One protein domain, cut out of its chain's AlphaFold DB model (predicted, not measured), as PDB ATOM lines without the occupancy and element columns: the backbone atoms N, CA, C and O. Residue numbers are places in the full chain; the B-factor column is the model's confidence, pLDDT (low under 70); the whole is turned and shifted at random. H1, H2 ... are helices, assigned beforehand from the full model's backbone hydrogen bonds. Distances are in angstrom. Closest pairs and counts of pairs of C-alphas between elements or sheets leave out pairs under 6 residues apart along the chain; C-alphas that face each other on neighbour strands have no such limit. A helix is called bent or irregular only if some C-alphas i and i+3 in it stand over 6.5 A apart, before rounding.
ATOM      1  N   MET A  16     -17.295 -22.183 -50.964       87.12
ATOM      2  CA  MET A  16     -16.824 -22.734 -49.694       87.12
ATOM      3  C   MET A  16     -17.703 -22.293 -48.512       87.12
ATOM      4  O   MET A  16     -17.942 -23.076 -47.600       87.12
ATOM      5  N   GLU A  17     -18.186 -21.049 -48.516       85.50
ATOM      6  CA  GLU A  17     -19.071 -20.524 -47.469       85.50
ATOM      7  C   GLU A  17     -20.440 -21.201 -47.514       85.50
ATOM      8  O   GLU A  17     -20.989 -21.513 -46.460       85.50
ATOM      9  N   ASP A  18     -20.952 -21.500 -48.710       88.12
ATOM     10  CA  ASP A  18     -22.197 -22.254 -48.871       88.12
ATOM     11  C   ASP A  18     -22.057 -23.699 -48.372       88.12
ATOM     12  O   ASP A  18     -22.930 -24.178 -47.650       88.12
ATOM     13  N   GLU A  19     -20.939 -24.377 -48.661       88.12
ATOM     14  CA  GLU A  19     -20.668 -25.723 -48.131       88.12
ATOM     15  C   GLU A  19     -20.529 -25.715 -46.597       88.12
ATOM     16  O   GLU A  19     -21.060 -26.589 -45.908       88.12
ATOM     17  N   VAL A  20     -19.860 -24.702 -46.034       88.19
ATOM     18  CA  VAL A  20     -19.720 -24.545 -44.576       88.19
ATOM     19  C   VAL A  20     -21.070 -24.255 -43.916       88.19
ATOM     20  O   VAL A  20     -21.380 -24.846 -42.878       88.19
ATOM     21  N   LEU A  21     -21.893 -23.392 -44.517       88.56
ATOM     22  CA  LEU A  21     -23.239 -23.090 -44.029       88.56
ATOM     23  C   LEU A  21     -24.167 -24.302 -44.139       88.56
ATOM     24  O   LEU A  21     -24.926 -24.558 -43.207       88.56
ATOM     25  N   GLU A  22     -24.075 -25.087 -45.214       88.62
ATOM     26  CA  GLU A  22     -24.830 -26.334 -45.354       88.62
ATOM     27  C   GLU A  22     -24.476 -27.315 -44.227       88.62
ATOM     28  O   GLU A  22     -25.368 -27.900 -43.605       88.62
ATOM     29  N   ILE A  23     -23.185 -27.463 -43.913       84.62
ATOM     30  CA  ILE A  23     -22.728 -28.338 -42.828       84.62
ATOM     31  C   ILE A  23     -23.222 -27.831 -41.470       84.62
ATOM     32  O   ILE A  23     -23.713 -28.638 -40.681       84.62
ATOM     33  N   LEU A  24     -23.129 -26.526 -41.197       85.75
ATOM     34  CA  LEU A  24     -23.608 -25.924 -39.947       85.75
ATOM     35  C   LEU A  24     -25.114 -26.127 -39.765       85.75
ATOM     36  O   LEU A  24     -25.540 -26.619 -38.723       85.75
ATOM     37  N   VAL A  25     -25.908 -25.853 -40.802       86.12
ATOM     38  CA  VAL A  25     -27.366 -26.057 -40.788       86.12
ATOM     39  C   VAL A  25     -27.722 -27.530 -40.577       86.12
ATOM     40  O   VAL A  25     -28.683 -27.854 -39.878       86.12
ATOM     41  N   ARG A  26     -26.942 -28.448 -41.155       78.06
ATOM     42  CA  ARG A  26     -27.148 -29.892 -40.992       78.06
ATOM     43  C   ARG A  26     -26.705 -30.408 -39.623       78.06
ATOM     44  O   ARG A  26     -27.279 -31.380 -39.140       78.06
ATOM     45  N   ALA A  27     -25.694 -29.790 -39.017       76.88
ATOM     46  CA  ALA A  27     -25.176 -30.147 -37.698       76.88
ATOM     47  C   ALA A  27     -26.075 -29.650 -36.557       76.88
ATOM     48  O   ALA A  27     -26.169 -30.327 -35.535       76.88
ATOM     49  N   ASP A  28     -26.765 -28.524 -36.753       82.94
ATOM     50  CA  ASP A  28     -27.698 -27.958 -35.769       82.94
ATOM     51  C   ASP A  28     -29.029 -28.723 -35.674       82.94
ATOM     52  O   ASP A  28     -29.822 -28.496 -34.760       82.94
ATOM     53  N   GLN A  29     -29.297 -29.667 -36.587       78.75
ATOM     54  CA  GLN A  29     -30.465 -30.534 -36.457       78.75
ATOM     55  C   GLN A  29     -30.265 -31.531 -35.306       78.75
ATOM     56  O   GLN A  29     -29.383 -32.395 -35.384       78.75
ATOM     57  N   PRO A  30     -31.105 -31.490 -34.250       71.44
ATOM     58  CA  PRO A  30     -31.008 -32.451 -33.168       71.44
ATOM     59  C   PRO A  30     -31.267 -33.853 -33.721       71.44
ATOM     60  O   PRO A  30     -32.269 -34.098 -34.398       71.44
ATOM     61  N   ALA A  31     -30.353 -34.783 -33.431       67.50
ATOM     62  CA  ALA A  31     -30.476 -36.171 -33.855       67.50
ATOM     63  C   ALA A  31     -31.843 -36.719 -33.426       67.50
ATOM     64  O   ALA A  31     -32.153 -36.775 -32.232       67.50
ATOM     65  N   SER A  32     -32.660 -37.120 -34.404       79.25
ATOM     66  CA  SER A  32     -34.031 -37.554 -34.154       79.25
ATOM     67  C   SER A  32     -34.048 -38.683 -33.124       79.25
ATOM     68  O   SER A  32     -33.202 -39.581 -33.141       79.25
ATOM     69  N   PHE A  33     -35.057 -38.698 -32.252       80.00
ATOM     70  CA  PHE A  33     -35.293 -39.813 -31.325       80.00
ATOM     71  C   PHE A  33     -35.314 -41.164 -32.061       80.00
ATOM     72  O   PHE A  33     -34.850 -42.186 -31.553       80.00
ATOM     73  N   ARG A  34     -35.784 -41.150 -33.314       78.44
ATOM     74  CA  ARG A  34     -35.811 -42.307 -34.210       78.44
ATOM     75  C   ARG A  34     -34.408 -42.820 -34.549       78.44
ATOM     76  O   ARG A  34     -34.209 -44.033 -34.605       78.44
ATOM     77  N   ASP A  35     -33.435 -41.925 -34.704       79.50
ATOM     78  CA  ASP A  35     -32.036 -42.281 -34.952       79.50
ATOM     79  C   ASP A  35     -31.372 -42.856 -33.703       79.50
ATOM     80  O   ASP A  35     -30.622 -43.825 -33.802       79.50
ATOM     81  N   HIS A  36     -31.700 -42.335 -32.519       83.00
ATOM     82  CA  HIS A  36     -31.242 -42.912 -31.252       83.00
ATOM     83  C   HIS A  36     -31.747 -44.344 -31.057       83.00
ATOM     84  O   HIS A  36     -30.964 -45.242 -30.735       83.00
ATOM     85  N   VAL A  37     -33.038 -44.584 -31.307       87.94
ATOM     86  CA  VAL A  37     -33.625 -45.929 -31.221       87.94
ATOM     87  C   VAL A  37     -32.987 -46.867 -32.247       87.94
ATOM     88  O   VAL A  37     -32.635 -47.998 -31.907       87.94
ATOM     89  N   ARG A  38     -32.773 -46.395 -33.481       83.56
ATOM     90  CA  ARG A  38     -32.138 -47.184 -34.541       83.56
ATOM     91  C   ARG A  38     -30.698 -47.561 -34.188       83.56
ATOM     92  O   ARG A  38     -30.351 -48.734 -34.268       83.56
ATOM     93  N   ARG A  39     -29.901 -46.605 -33.696       78.81
ATOM     94  CA  ARG A  39     -28.523 -46.852 -33.233       78.81
ATOM     95  C   ARG A  39     -28.481 -47.875 -32.099       78.81
ATOM     96  O   ARG A  39     -27.653 -48.782 -32.133       78.81
ATOM     97  N   LYS A  40     -29.402 -47.782 -31.134       88.62
ATOM     98  CA  LYS A  40     -29.474 -48.724 -30.007       88.62
ATOM     99  C   LYS A  40     -29.883 -50.133 -30.452       88.62
ATOM    100  O   LYS A  40     -29.323 -51.116 -29.969       88.62
ATOM    101  N   ALA A  41     -30.820 -50.241 -31.393       86.56
ATOM    102  CA  ALA A  41     -31.222 -51.523 -31.969       86.56
ATOM    103  C   ALA A  41     -30.077 -52.178 -32.761       86.56
ATOM    104  O   ALA A  41     -29.833 -53.380 -32.623       86.56
ATOM    105  N   ASP A  42     -29.337 -51.387 -33.540       82.19
ATOM    106  CA  ASP A  42     -28.186 -51.869 -34.306       82.19
ATOM    107  C   ASP A  42     -27.038 -52.316 -33.385       82.19
ATOM    108  O   ASP A  42     -26.448 -53.376 -33.617       82.19
ATOM    109  N   GLN A  43     -26.780 -51.592 -32.289       81.81
ATOM    110  CA  GLN A  43     -25.819 -51.999 -31.254       81.81
ATOM    111  C   GLN A  43     -26.197 -53.338 -30.613       81.81
ATOM    112  O   GLN A  43     -25.386 -54.260 -30.610       81.81
ATOM    113  N   GLN A  44     -27.450 -53.511 -30.174       85.62
ATOM    114  CA  GLN A  44     -27.896 -54.786 -29.594       85.62
ATOM    115  C   GLN A  44     -27.758 -55.960 -30.569       85.62
ATOM    116  O   GLN A  44     -27.495 -57.097 -30.164       85.62
ATOM    117  N   ARG A  45     -27.951 -55.710 -31.866       78.31
ATOM    118  CA  ARG A  45     -27.806 -56.735 -32.900       78.31
ATOM    119  C   ARG A  45     -26.342 -57.123 -33.106       78.31
ATOM    120  O   ARG A  45     -26.057 -58.316 -33.236       78.31
ATOM    121  N   ARG A  46     -25.430 -56.143 -33.085       75.94
ATOM    122  CA  ARG A  46     -23.977 -56.371 -33.117       75.94
ATOM    123  C   ARG A  46     -23.526 -57.150 -31.881       75.94
ATOM    124  O   ARG A  46     -22.888 -58.183 -32.054       75.94
ATOM    125  N   ASP A  47     -23.986 -56.766 -30.690       79.62
ATOM    126  CA  ASP A  47     -23.644 -57.433 -29.427       79.62
ATOM    127  C   ASP A  47     -24.021 -58.919 -29.421       79.62
ATOM    128  O   ASP A  47     -23.244 -59.771 -28.975       79.62
ATOM    129  N   ARG A  48     -25.206 -59.256 -29.948       77.12
ATOM    130  CA  ARG A  48     -25.646 -60.652 -30.091       77.12
ATOM    131  C   ARG A  48     -24.731 -61.440 -31.028       77.12
ATOM    132  O   ARG A  48     -24.377 -62.574 -30.716       77.12
ATOM    133  N   LEU A  49     -24.325 -60.842 -32.148       74.31
ATOM    134  CA  LEU A  49     -23.421 -61.479 -33.108       74.31
ATOM    135  C   LEU A  49     -22.013 -61.667 -32.535       74.31
ATOM    136  O   LEU A  49     -21.434 -62.737 -32.709       74.31
ATOM    137  N   THR A  50     -21.473 -60.686 -31.809       74.62
ATOM    138  CA  THR A  50     -20.175 -60.823 -31.129       74.62
ATOM    139  C   THR A  50     -20.213 -61.873 -30.027       74.62
ATOM    140  O   THR A  50     -19.270 -62.652 -29.920       74.62
ATOM    141  N   ARG A  51     -21.308 -61.978 -29.260       72.88
ATOM    142  CA  ARG A  51     -21.467 -63.041 -28.252       72.88
ATOM    143  C   ARG A  51     -21.500 -64.430 -28.881       72.88
ATOM    144  O   ARG A  51     -20.796 -65.315 -28.408       72.88
ATOM    145  N   LEU A  52     -22.250 -64.613 -29.969       73.94
ATOM    146  CA  LEU A  52     -22.264 -65.883 -30.705       73.94
ATOM    147  C   LEU A  52     -20.891 -66.204 -31.301       73.94
ATOM    148  O   LEU A  52     -20.431 -67.339 -31.224       73.94
ATOM    149  N   ARG A  53     -20.206 -65.197 -31.845       69.00
ATOM    150  CA  ARG A  53     -18.859 -65.354 -32.392       69.00
ATOM    151  C   ARG A  53     -17.833 -65.705 -31.317       69.00
ATOM    152  O   ARG A  53     -16.934 -66.479 -31.613       69.00
ATOM    153  N   HIS A  54     -17.968 -65.180 -30.101       65.94
ATOM    154  CA  HIS A  54     -17.137 -65.573 -28.962       65.94
ATOM    155  C   HIS A  54     -17.492 -66.961 -28.423       65.94
ATOM    156  O   HIS A  54     -16.583 -67.700 -28.075       65.94
ATOM    157  N   ALA A  55     -18.768 -67.351 -28.422       68.50
ATOM    158  CA  ALA A  55     -19.181 -68.706 -28.049       68.50
ATOM    159  C   ALA A  55     -18.674 -69.770 -29.041       68.50
ATOM    160  O   ALA A  55     -18.355 -70.886 -28.650       68.50
ATOM    161  N   LEU A  56     -18.579 -69.410 -30.324       63.75
ATOM    162  CA  LEU A  56     -18.024 -70.248 -31.394       63.75
ATOM    163  C   LEU A  56     -16.515 -70.047 -31.592       63.75
ATOM    164  O   LEU A  56     -15.910 -70.719 -32.431       63.75
ATOM    165  N   ALA A  57     -15.899 -69.103 -30.876       59.78
ATOM    166  CA  ALA A  57     -14.462 -68.936 -30.935       59.78
ATOM    167  C   ALA A  57     -13.835 -70.119 -30.189       59.78
ATOM    168  O   ALA A  57     -14.176 -70.350 -29.028       59.78
ATOM    169  N   PRO A  58     -12.929 -70.879 -30.829       59.75
ATOM    170  CA  PRO A  58     -12.206 -71.916 -30.117       59.75
ATOM    171  C   PRO A  58     -11.462 -71.272 -28.937       59.75
ATOM    172  O   PRO A  58     -10.992 -70.134 -29.068       59.75
TER     173      PRO A  58
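Overview. This is residues 16 to 58 of the 147 residues of an uncharacterized protein of Chloroflexia bacterium (UniProt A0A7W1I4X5). A long helix, H2, and a shorter one, H1, make the two unequal arms of a wide, open V, joined by residues 28 to 32, with nothing packed between them. The whole stands free and is narrow in its third direction: the C-alphas span 55 by 24 by 7 A along their three main axes. The printed part has 43 residues, with two named helices, H1 then H2, and no named strand; the class is all helix. It is extended, with a radius of gyration of the C-alphas of 18.1 A.

Along the chain. Find C-alpha 33 at (-35.293, -39.813, -31.325); from there H2, residues 33 to 55, runs 33.2 A to C-alpha 55 at (-19.181, -68.706, -28.049). Then go back to C-alpha 16 at (-16.824, -22.734, -49.694), where H1, residues 16 to 27, begins; it measures 16.4 A from first to last C-alpha. Neither helix is bent.

Arrangement. Compare the N-to-C directions in x, y and z: 0.51, -0.85, 0.11 for H2 and -0.54, -0.49, 0.69 for H1. The two helices are apart, with no C-alpha of the one within 8 A of the other. Look at residues 28 to 32 for the tight link from H1 to H2. Along the backbones of H1 and H2, every O i to N i+4 pair is within hydrogen-bond range.

Size, cuts and confidence. The two C-alphas farthest apart are those of Glu 17 and Pro 58, at 54.7 A. The printed part, residues 16 to 58, has no cut. The mean pLDDT of the printed part is 79.0; look for values under 70 at residue 31 and at residues 53 to 58, of which 53 to 55 belong to H2.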